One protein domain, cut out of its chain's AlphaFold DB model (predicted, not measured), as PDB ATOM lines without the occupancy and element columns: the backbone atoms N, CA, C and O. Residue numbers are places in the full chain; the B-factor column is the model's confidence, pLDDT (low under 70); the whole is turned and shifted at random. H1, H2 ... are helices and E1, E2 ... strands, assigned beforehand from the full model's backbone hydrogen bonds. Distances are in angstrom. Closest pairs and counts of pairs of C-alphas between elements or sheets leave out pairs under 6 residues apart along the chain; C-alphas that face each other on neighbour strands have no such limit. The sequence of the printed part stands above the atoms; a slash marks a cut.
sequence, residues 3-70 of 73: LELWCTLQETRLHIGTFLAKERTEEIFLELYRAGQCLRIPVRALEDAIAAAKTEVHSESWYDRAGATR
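What this domain is: This is residues 3 to 70 of the 73 residues of an uncharacterized protein of Stenotrophomonas sp. ATCM1_4 (UniProt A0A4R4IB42). A strongly twisted wall of four strands, E1 to E4, folds back and forth as three hairpins, and from its last strand a helical arm reaches far out: H1 first, then the short H2 at the far end. Only the first turn of H1 comes near the sheet; residues 47 to 70 stick out free and make much of the length. The printed part has 68 residues, with four named strands followed by two named helices along the chain, E1 E2 E3 E4 H1 H2. The sheet has the order E1 - E2 - E3 - E4, all antiparallel, and the class is mixed, helices and strands. The whole is extended, with a radius of gyration of the C-alphas of 17.1 A, and it spans 52 by 34 by 20 A.

Where its parts are: The longest strand is E2, residues 12 to 21, 27.8 A from first to last C-alpha. E1 is residues 3 to 9, 19.8 A, and begins with C-alpha 3 at (-17.170, 110.709, 11.174). E3 is residues 28 to 34, 19.6 A, and E4 is residues 37 to 42, 16.3 A. H1, residues 43 to 56, is 19.5 A long and begins with C-alpha 43 at (-28.533, 108.023, 15.224). H2, residues 60 to 68, is 12.6 A long and ends with C-alpha 68 at (-39.781, 72.313, 16.706).

How they stand to each other: E1, E2, E3 and E4 form a meander, each strand the antiparallel neighbour of the one before, with E1 and E4 as edge strands. The hairpin E1 and E2 has directions 159 degrees apart, with N 5 and O 17 within hydrogen-bond range at 2.8 A. In the hairpin E2 and E3, at 138 degrees, N 31 and O 18 are 2.8 A apart. In the hairpin E3 and E4, at 154 degrees, N 30 and O 41 are 2.8 A apart. From edge to edge the strands' lines turn by 67 degrees. H1 only grazes the sheet, with its residues 43 to 46; the closest C-alphas of E3 and H1 are those of Phe 29 and Val 43, 5.2 A apart. H2 is not on the sheet, and H1 and H2 are apart. Every O i to N i+4 pair is within hydrogen-bond range in H2, and 9 of 10 are in H1.

The domain as a whole: The two C-alphas farthest apart are those of Arg 24 and Ala 68, 53.0 A. Without residues 47 to 70, which stand free, the body spans 39 by 20 by 18 A. The printed part has no cut. The link E2 to E3, six residues, is short; the other links are tight. The mean pLDDT of the printed part is 90.1, and residues 67 to 70 are under 70.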
ATOM      1  N   LEU A   3     -17.694 112.058  10.964       93.94
ATOM      2  CA  LEU A   3     -17.170 110.709  11.174       93.94
ATOM      3  C   LEU A   3     -17.622 109.816  10.022       93.94
ATOM      4  O   LEU A   3     -18.805 109.754   9.715       93.94
ATOM      5  N   GLU A   4     -16.699 109.106   9.390       95.44
ATOM      6  CA  GLU A   4     -17.006 108.264   8.234       95.44
ATOM      7  C   GLU A   4     -17.120 106.792   8.632       95.44
ATOM      8  O   GLU A   4     -16.288 106.262   9.372       95.44
ATOM      9  N   LEU A   5     -18.133 106.117   8.093       94.38
ATOM     10  CA  LEU A   5     -18.331 104.684   8.214       94.38
ATOM     11  C   LEU A   5     -17.747 103.981   6.991       94.38
ATOM     12  O   LEU A   5     -18.154 104.221   5.852       94.38
ATOM     13  N   TRP A   6     -16.824 103.066   7.255       94.12
ATOM     14  CA  TRP A   6     -16.153 102.257   6.249       94.12
ATOM     15  C   TRP A   6     -16.381 100.775   6.545       94.12
ATOM     16  O   TRP A   6     -16.402 100.379   7.709       94.12
ATOM     17  N   CYS A   7     -16.502  99.952   5.506       94.06
ATOM     18  CA  CYS A   7     -16.443  98.496   5.632       94.06
ATOM     19  C   CYS A   7     -15.346  97.923   4.730       94.06
ATOM     20  O   CYS A   7     -14.881  98.590   3.804       94.06
ATOM     21  N   THR A   8     -14.935  96.687   4.999       96.38
ATOM     22  CA  THR A   8     -14.001  95.959   4.137       96.38
ATOM     23  C   THR A   8     -14.726  94.777   3.518       96.38
ATOM     24  O   THR A   8     -15.246  93.925   4.238       96.38
ATOM     25  N   LEU A   9     -14.737  94.713   2.189       93.50
ATOM     26  CA  LEU A   9     -15.273  93.600   1.416       93.50
ATOM     27  C   LEU A   9     -14.185  93.102   0.469       93.50
ATOM     28  O   LEU A   9     -13.744  93.855  -0.392       93.50
ATOM     29  N   GLN A  10     -13.758  91.845   0.631       91.25
ATOM     30  CA  GLN A  10     -12.725  91.220  -0.213       91.25
ATOM     31  C   GLN A  10     -11.487  92.122  -0.379       91.25
ATOM     32  O   GLN A  10     -11.130  92.506  -1.487       91.25
ATOM     33  N   GLU A  11     -10.895  92.539   0.746       93.50
ATOM     34  CA  GLU A  11      -9.726  93.444   0.814       93.50
ATOM     35  C   GLU A  11      -9.957  94.874   0.292       93.50
ATOM     36  O   GLU A  11      -9.119  95.753   0.490       93.50
ATOM     37  N   THR A  12     -11.122  95.161  -0.286       94.25
ATOM     38  CA  THR A  12     -11.496  96.505  -0.715       94.25
ATOM     39  C   THR A  12     -12.149  97.252   0.437       94.25
ATOM     40  O   THR A  12     -13.140  96.796   1.011       94.25
ATOM     41  N   ARG A  13     -11.618  98.432   0.764       94.69
ATOM     42  CA  ARG A  13     -12.231  99.338   1.737       94.69
ATOM     43  C   ARG A  13     -13.282 100.198   1.038       94.69
ATOM     44  O   ARG A  13     -12.961 100.961   0.132       94.69
ATOM     45  N   LEU A  14     -14.530 100.079   1.470       93.62
ATOM     46  CA  LEU A  14     -15.684 100.757   0.892       93.62
ATOM     47  C   LEU A  14     -16.220 101.801   1.866       93.62
ATOM     48  O   LEU A  14     -16.398 101.521   3.055       93.62
ATOM     49  N   HIS A  15     -16.476 103.005   1.358       93.00
ATOM     50  CA  HIS A  15     -17.228 104.017   2.095       93.00
ATOM     51  C   HIS A  15     -18.701 103.628   2.088       93.00
ATOM     52  O   HIS A  15     -19.249 103.291   1.040       93.00
ATOM     53  N   ILE A  16     -19.325 103.651   3.262       93.75
ATOM     54  CA  ILE A  16     -20.726 103.263   3.434       93.75
ATOM     55  C   ILE A  16     -21.583 104.480   3.752       93.75
ATOM     56  O   ILE A  16     -22.681 104.614   3.217       93.75
ATOM     57  N   GLY A  17     -21.084 105.377   4.601       95.56
ATOM     58  CA  GLY A  17     -21.829 106.559   5.002       95.56
ATOM     59  C   GLY A  17     -21.036 107.511   5.872       95.56
ATOM     60  O   GLY A  17     -19.896 107.240   6.247       95.56
ATOM     61  N   THR A  18     -21.662 108.626   6.216       96.62
ATOM     62  CA  THR A  18     -21.043 109.670   7.037       96.62
ATOM     63  C   THR A  18     -21.994 110.088   8.141       96.62
ATOM     64  O   THR A  18     -23.165 110.360   7.896       96.62
ATOM     65  N   PHE A  19     -21.487 110.157   9.364       96.69
ATOM     66  CA  PHE A  19     -22.182 110.746  10.492       96.69
ATOM     67  C   PHE A  19     -21.934 112.251  10.532       96.69
ATOM     68  O   PHE A  19     -20.784 112.709  10.526       96.69
ATOM     69  N   LEU A  20     -23.023 113.009  10.602       95.75
ATOM     70  CA  LEU A  20     -23.025 114.466  10.639       95.75
ATOM     71  C   LEU A  20     -23.936 114.954  11.761       95.75
ATOM     72  O   LEU A  20     -25.031 114.429  11.953       95.75
ATOM     73  N   ALA A  21     -23.484 115.981  12.478       95.19
ATOM     74  CA  ALA A  21     -24.303 116.707  13.438       95.19
ATOM     75  C   ALA A  21     -25.002 117.884  12.748       95.19
ATOM     76  O   ALA A  21     -24.415 118.581  11.917       95.19
ATOM     77  N   LYS A  22     -26.265 118.121  13.097       92.44
ATOM     78  CA  LYS A  22     -27.026 119.279  12.633       92.44
ATOM     79  C   LYS A  22     -26.643 120.513  13.447       92.44
ATOM     80  O   LYS A  22     -26.897 120.555  14.642       92.44
ATOM     81  N   GLU A  23     -26.151 121.556  12.780       89.50
ATOM     82  CA  GLU A  23     -25.535 122.741  13.414       89.50
ATOM     83  C   GLU A  23     -26.358 123.429  14.513       89.50
ATOM     84  O   GLU A  23     -25.802 124.045  15.411       89.50
ATOM     85  N   ARG A  24     -27.694 123.393  14.433       91.56
ATOM     86  CA  ARG A  24     -28.555 124.092  15.402       91.56
ATOM     87  C   ARG A  24     -28.976 123.241  16.588       91.56
ATOM     88  O   ARG A  24     -29.315 123.794  17.627       91.56
ATOM     89  N   THR A  25     -29.069 121.931  16.400       93.06
ATOM     90  CA  THR A  25     -29.663 121.020  17.388       93.06
ATOM     91  C   THR A  25     -28.664 120.006  17.920       93.06
ATOM     92  O   THR A  25     -28.990 119.296  18.864       93.06
ATOM     93  N   GLU A  26     -27.474 119.923  17.317       92.31
ATOM     94  CA  GLU A  26     -26.454 118.899  17.573       92.31
ATOM     95  C   GLU A  26     -26.978 117.460  17.400       92.31
ATOM     96  O   GLU A  26     -26.345 116.488  17.805       92.31
ATOM     97  N   GLU A  27     -28.138 117.293  16.757       94.31
ATOM     98  CA  GLU A  27     -28.680 115.979  16.433       94.31
ATOM     99  C   GLU A  27     -27.792 115.304  15.390       94.31
ATOM    100  O   GLU A  27     -27.471 115.901  14.359       94.31
ATOM    101  N   ILE A  28     -27.420 114.051  15.649       96.19
ATOM    102  CA  ILE A  28     -26.521 113.289  14.784       96.19
ATOM    103  C   ILE A  28     -27.337 112.398  13.848       96.19
ATOM    104  O   ILE A  28     -28.265 111.699  14.266       96.19
ATOM    105  N   PHE A  29     -26.947 112.393  12.577       96.75
ATOM    106  CA  PHE A  29     -27.540 111.587  11.518       96.75
ATOM    107  C   PHE A  29     -26.459 110.790  10.801       96.75
ATOM    108  O   PHE A  29     -25.365 111.301  10.582       96.75
ATOM    109  N   LEU A  30     -26.790 109.569  10.391       97.12
ATOM    110  CA  LEU A  30     -26.056 108.834   9.369       97.12
ATOM    111  C   LEU A  30     -26.624 109.199   7.995       97.12
ATOM    112  O   LEU A  30     -27.819 109.028   7.748       97.12
ATOM    113  N   GLU A  31     -25.764 109.670   7.101       96.62
ATOM    114  CA  GLU A  31     -26.060 109.838   5.684       96.62
ATOM    115  C   GLU A  31     -25.535 108.648   4.885       96.62
ATOM    116  O   GLU A  31     -24.342 108.338   4.926       96.62
ATOM    117  N   LEU A  32     -26.430 108.007   4.135       95.31
ATOM    118  CA  LEU A  32     -26.120 106.945   3.179       95.31
ATOM    119  C   LEU A  32     -26.487 107.419   1.776       95.31
ATOM    120  O   LEU A  32     -27.597 107.905   1.555       95.31
ATOM    121  N   TYR A  33     -25.585 107.234   0.817       91.31
ATOM    122  CA  TYR A  33     -25.820 107.625  -0.571       91.31
ATOM    123  C   TYR A  33     -26.022 106.388  -1.443       91.31
ATOM    124  O   TYR A  33     -25.156 105.520  -1.528       91.31
ATOM    125  N   ARG A  34     -27.165 106.312  -2.130       85.62
ATOM    126  CA  ARG A  34     -27.460 105.245  -3.093       85.62
ATOM    127  C   ARG A  34     -28.121 105.835  -4.326       85.62
ATOM    128  O   ARG A  34     -29.121 106.530  -4.210       85.62
ATOM    129  N   ALA A  35     -27.568 105.548  -5.506       89.62
ATOM    130  CA  ALA A  35     -28.108 106.009  -6.792       89.62
ATOM    131  C   ALA A  35     -28.405 107.529  -6.837       89.62
ATOM    132  O   ALA A  35     -29.421 107.958  -7.376       89.62
ATOM    133  N   GLY A  36     -27.533 108.344  -6.231       89.44
ATOM    134  CA  GLY A  36     -27.688 109.805  -6.170       89.44
ATOM    135  C   GLY A  36     -28.679 110.314  -5.118       89.44
ATOM    136  O   GLY A  36     -28.839 111.522  -4.974       89.44
ATOM    137  N   GLN A  37     -29.324 109.426  -4.361       93.56
ATOM    138  CA  GLN A  37     -30.227 109.791  -3.273       93.56
ATOM    139  C   GLN A  37     -29.509 109.694  -1.927       93.56
ATOM    140  O   GLN A  37     -28.798 108.721  -1.671       93.56
ATOM    141  N   CYS A  38     -29.720 110.697  -1.071       94.25
ATOM    142  CA  CYS A  38     -29.236 110.713   0.307       94.25
ATOM    143  C   CYS A  38     -30.346 110.245   1.249       94.25
ATOM    144  O   CYS A  38     -31.388 110.894   1.371       94.25
ATOM    145  N   LEU A  39     -30.115 109.120   1.917       94.50
ATOM    146  CA  LEU A  39     -30.930 108.655   3.026       94.50
ATOM    147  C   LEU A  39     -30.311 109.164   4.329       94.50
ATOM    148  O   LEU A  39     -29.156 108.864   4.628       94.50
ATOM    149  N   ARG A  40     -31.095 109.906   5.112       94.81
ATOM    150  CA  ARG A  40     -30.714 110.386   6.445       94.81
ATOM    151  C   ARG A  40     -31.413 109.567   7.514       94.81
ATOM    152  O   ARG A  40     -32.639 109.566   7.579       94.81
ATOM    153  N   ILE A  41     -30.632 108.919   8.369       95.88
ATOM    154  CA  ILE A  41     -31.136 108.121   9.487       95.88
ATOM    155  C   ILE A  41     -30.682 108.779  10.796       95.88
ATOM    156  O   ILE A  41     -29.476 108.932  10.996       95.88
ATOM    157  N   PRO A  42     -31.598 109.182  11.696       96.44
ATOM    158  CA  PRO A  42     -31.218 109.679  13.015       96.44
ATOM    159  C   PRO A  42     -30.444 108.613  13.793       96.44
ATOM    160  O   PRO A  42     -30.866 107.457  13.831       96.44
ATOM    161  N   VAL A  43     -29.352 108.989  14.464       95.81
ATOM    162  CA  VAL A  43     -28.533 108.023  15.224       95.81
ATOM    163  C   VAL A  43     -29.344 107.316  16.309       95.81
ATOM    164  O   VAL A  43     -29.205 106.109  16.456       95.81
ATOM    165  N   ARG A  44     -30.274 108.011  16.973       94.56
ATOM    166  CA  ARG A  44     -31.175 107.387  17.959       94.56
ATOM    167  C   ARG A  44     -31.972 106.216  17.379       94.56
ATOM    168  O   ARG A  44     -32.067 105.169  17.997       94.56
ATOM    169  N   ALA A  45     -32.475 106.360  16.152       95.31
ATOM    170  CA  ALA A  45     -33.205 105.281  15.492       95.31
ATOM    171  C   ALA A  45     -32.290 104.086  15.158       95.31
ATOM    172  O   ALA A  45     -32.741 102.943  15.180       95.31
ATOM    173  N   LEU A  46     -31.005 104.331  14.865       94.88
ATOM    174  CA  LEU A  46     -30.018 103.262  14.685       94.88
ATOM    175  C   LEU A  46     -29.712 102.548  16.003       94.88
ATOM    176  O   LEU A  46     -29.597 101.327  16.008       94.88
ATOM    177  N   GLU A  47     -29.584 103.283  17.107       95.38
ATOM    178  CA  GLU A  47     -29.361 102.713  18.441       95.38
ATOM    179  C   GLU A  47     -30.509 101.783  18.842       95.38
ATOM    180  O   GLU A  47     -30.258 100.636  19.217       95.38
ATOM    181  N   ASP A  48     -31.753 102.239  18.668       95.00
ATOM    182  CA  ASP A  48     -32.956 101.445  18.926       95.00
ATOM    183  C   ASP A  48     -32.989 100.186  18.045       95.00
ATOM    184  O   ASP A  48     -33.202  99.075  18.536       95.00
ATOM    185  N   ALA A  49     -32.701 100.332  16.747       95.12
ATOM    186  CA  ALA A  49     -32.659  99.206  15.817       95.12
ATOM    187  C   ALA A  49     -31.556  98.194  16.170       95.12
ATOM    188  O   ALA A  49     -31.777  96.990  16.079       95.12
ATOM    189  N   ILE A  50     -30.374  98.651  16.597       94.69
ATOM    190  CA  ILE A  50     -29.273  97.776  17.030       94.69
ATOM    191  C   ILE A  50     -29.641  97.049  18.325       94.69
ATOM    192  O   ILE A  50     -29.310  95.871  18.476       94.69
ATOM    193  N   ALA A  51     -30.297  97.732  19.265       93.69
ATOM    194  CA  ALA A  51     -30.765  97.121  20.500       93.69
ATOM    195  C   ALA A  51     -31.771  95.999  20.208       93.69
ATOM    196  O   ALA A  51     -31.556  94.877  20.663       93.69
ATOM    197  N   ALA A  52     -32.782  96.272  19.377       93.38
ATOM    198  CA  ALA A  52     -33.751  95.272  18.935       93.38
ATOM    199  C   ALA A  52     -33.080  94.130  18.158       93.38
ATOM    200  O   ALA A  52     -33.334  92.959  18.420       93.38
ATOM    201  N   ALA A  53     -32.145  94.437  17.252       92.56
ATOM    202  CA  ALA A  53     -31.463  93.418  16.460       92.56
ATOM    203  C   ALA A  53     -30.693  92.414  17.327       92.56
ATOM    204  O   ALA A  53     -30.689  91.222  17.036       92.56
ATOM    205  N   LYS A  54     -30.083  92.861  18.429       90.00
ATOM    206  CA  LYS A  54     -29.373  91.967  19.358       90.00
ATOM    207  C   LYS A  54     -30.289  90.956  20.049       90.00
ATOM    208  O   LYS A  54     -29.793  89.925  20.498       90.00
ATOM    209  N   THR A  55     -31.580  91.252  20.165       88.44
ATOM    210  CA  THR A  55     -32.552  90.398  20.854       88.44
ATOM    211  C   THR A  55     -33.497  89.666  19.914       88.44
ATOM    212  O   THR A  55     -33.984  88.607  20.288       88.44
ATOM    213  N   GLU A  56     -33.760  90.210  18.728       88.00
ATOM    214  CA  GLU A  56     -34.821  89.743  17.828       88.00
ATOM    215  C   GLU A  56     -34.295  89.171  16.509       88.00
ATOM    216  O   GLU A  56     -34.990  88.390  15.858       88.00
ATOM    217  N   VAL A  57     -33.076  89.535  16.091       89.19
ATOM    218  CA  VAL A  57     -32.488  88.991  14.864       89.19
ATOM    219  C   VAL A  57     -31.801  87.677  15.198       89.19
ATOM    220  O   VAL A  57     -30.740  87.628  15.822       89.19
ATOM    221  N   HIS A  58     -32.413  86.594  14.740       87.56
ATOM    222  CA  HIS A  58     -31.884  85.248  14.878       87.56
ATOM    223  C   HIS A  58     -31.606  84.625  13.510       87.56
ATOM    224  O   HIS A  58     -32.162  85.034  12.492       87.56
ATOM    225  N   SER A  59     -30.727  83.623  13.481       87.00
ATOM    226  CA  SER A  59     -30.509  82.837  12.269       87.00
ATOM    227  C   SER A  59     -31.730  81.974  11.950       87.00
ATOM    228  O   SER A  59     -32.481  81.597  12.849       87.00
ATOM    229  N   GLU A  60     -31.890  81.588  10.684       82.62
ATOM    230  CA  GLU A  60     -32.953  80.663  10.257       82.62
ATOM    231  C   GLU A  60     -32.955  79.379  11.099       82.62
ATOM    232  O   GLU A  60     -33.984  78.979  11.632       82.62
ATOM    233  N   SER A  61     -31.773  78.826  11.388       83.38
ATOM    234  CA  SER A  61     -31.646  77.629  12.225       83.38
ATOM    235  C   SER A  61     -32.119  77.815  13.674       83.38
ATOM    236  O   SER A  61     -32.400  76.831  14.358       83.38
ATOM    237  N   TRP A  62     -32.150  79.042  14.203       88.44
ATOM    238  CA  TRP A  62     -32.773  79.305  15.502       88.44
ATOM    239  C   TRP A  62     -34.295  79.188  15.404       88.44
ATOM    240  O   TRP A  62     -34.898  78.554  16.269       88.44
ATOM    241  N   TYR A  63     -34.895  79.729  14.338       76.12
ATOM    242  CA  TYR A  63     -36.335  79.634  14.094       76.12
ATOM    243  C   TYR A  63     -36.777  78.187  13.877       76.12
ATOM    244  O   TYR A  63     -37.783  77.784  14.457       76.12
ATOM    245  N   ASP A  64     -35.987  77.382  13.159       82.25
ATOM    246  CA  ASP A  64     -36.259  75.950  12.975       82.25
ATOM    247  C   ASP A  64     -36.339  75.209  14.319       82.25
ATOM    248  O   ASP A  64     -37.250  74.415  14.561       82.25
ATOM    249  N   ARG A  65     -35.413  75.508  15.244       79.31
ATOM    250  CA  ARG A  65     -35.430  74.930  16.597       79.31
ATOM    251  C   ARG A  65     -36.603  75.442  17.422       79.31
ATOM    252  O   ARG A  65     -37.245  74.642  18.087       79.31
ATOM    253  N   ALA A  66     -36.881  76.744  17.389       75.69
ATOM    254  CA  ALA A  66     -37.977  77.349  18.144       75.69
ATOM    255  C   ALA A  66     -39.365  76.877  17.663       75.69
ATOM    256  O   ALA A  66     -40.291  76.778  18.469       75.69
ATOM    257  N   GLY A  67     -39.505  76.570  16.368       65.19
ATOM    258  CA  GLY A  67     -40.688  75.937  15.785       65.19
ATOM    259  C   GLY A  67     -40.849  74.482  16.230       65.19
ATOM    260  O   GLY A  67     -41.930  74.101  16.667       65.19
ATOM    261  N   ALA A  68     -39.763  73.703  16.241       58.31
ATOM    262  CA  ALA A  68     -39.781  72.313  16.706       58.31
ATOM    263  C   ALA A  68     -40.165  72.167  18.193       58.31
ATOM    264  O   ALA A  68     -40.749  71.157  18.580       58.31
ATOM    265  N   THR A  69     -39.888  73.169  19.036       56.75
ATOM    266  CA  THR A  69     -40.321  73.173  20.445       56.75
ATOM    267  C   THR A  69     -41.812  73.475  20.633       56.75
ATOM    268  O   THR A  69     -42.331  73.237  21.721       56.75
ATOM    269  N   ARG A  70     -42.509  74.019  19.624       52.47
ATOM    270  CA  ARG A  70     -43.938  74.376  19.716       52.47
ATOM    271  C   ARG A  70     -44.885  73.224  19.381       52.47
ATOM    272  O   ARG A  70     -45.980  73.200  19.927       52.47
TER     273      ARG A  70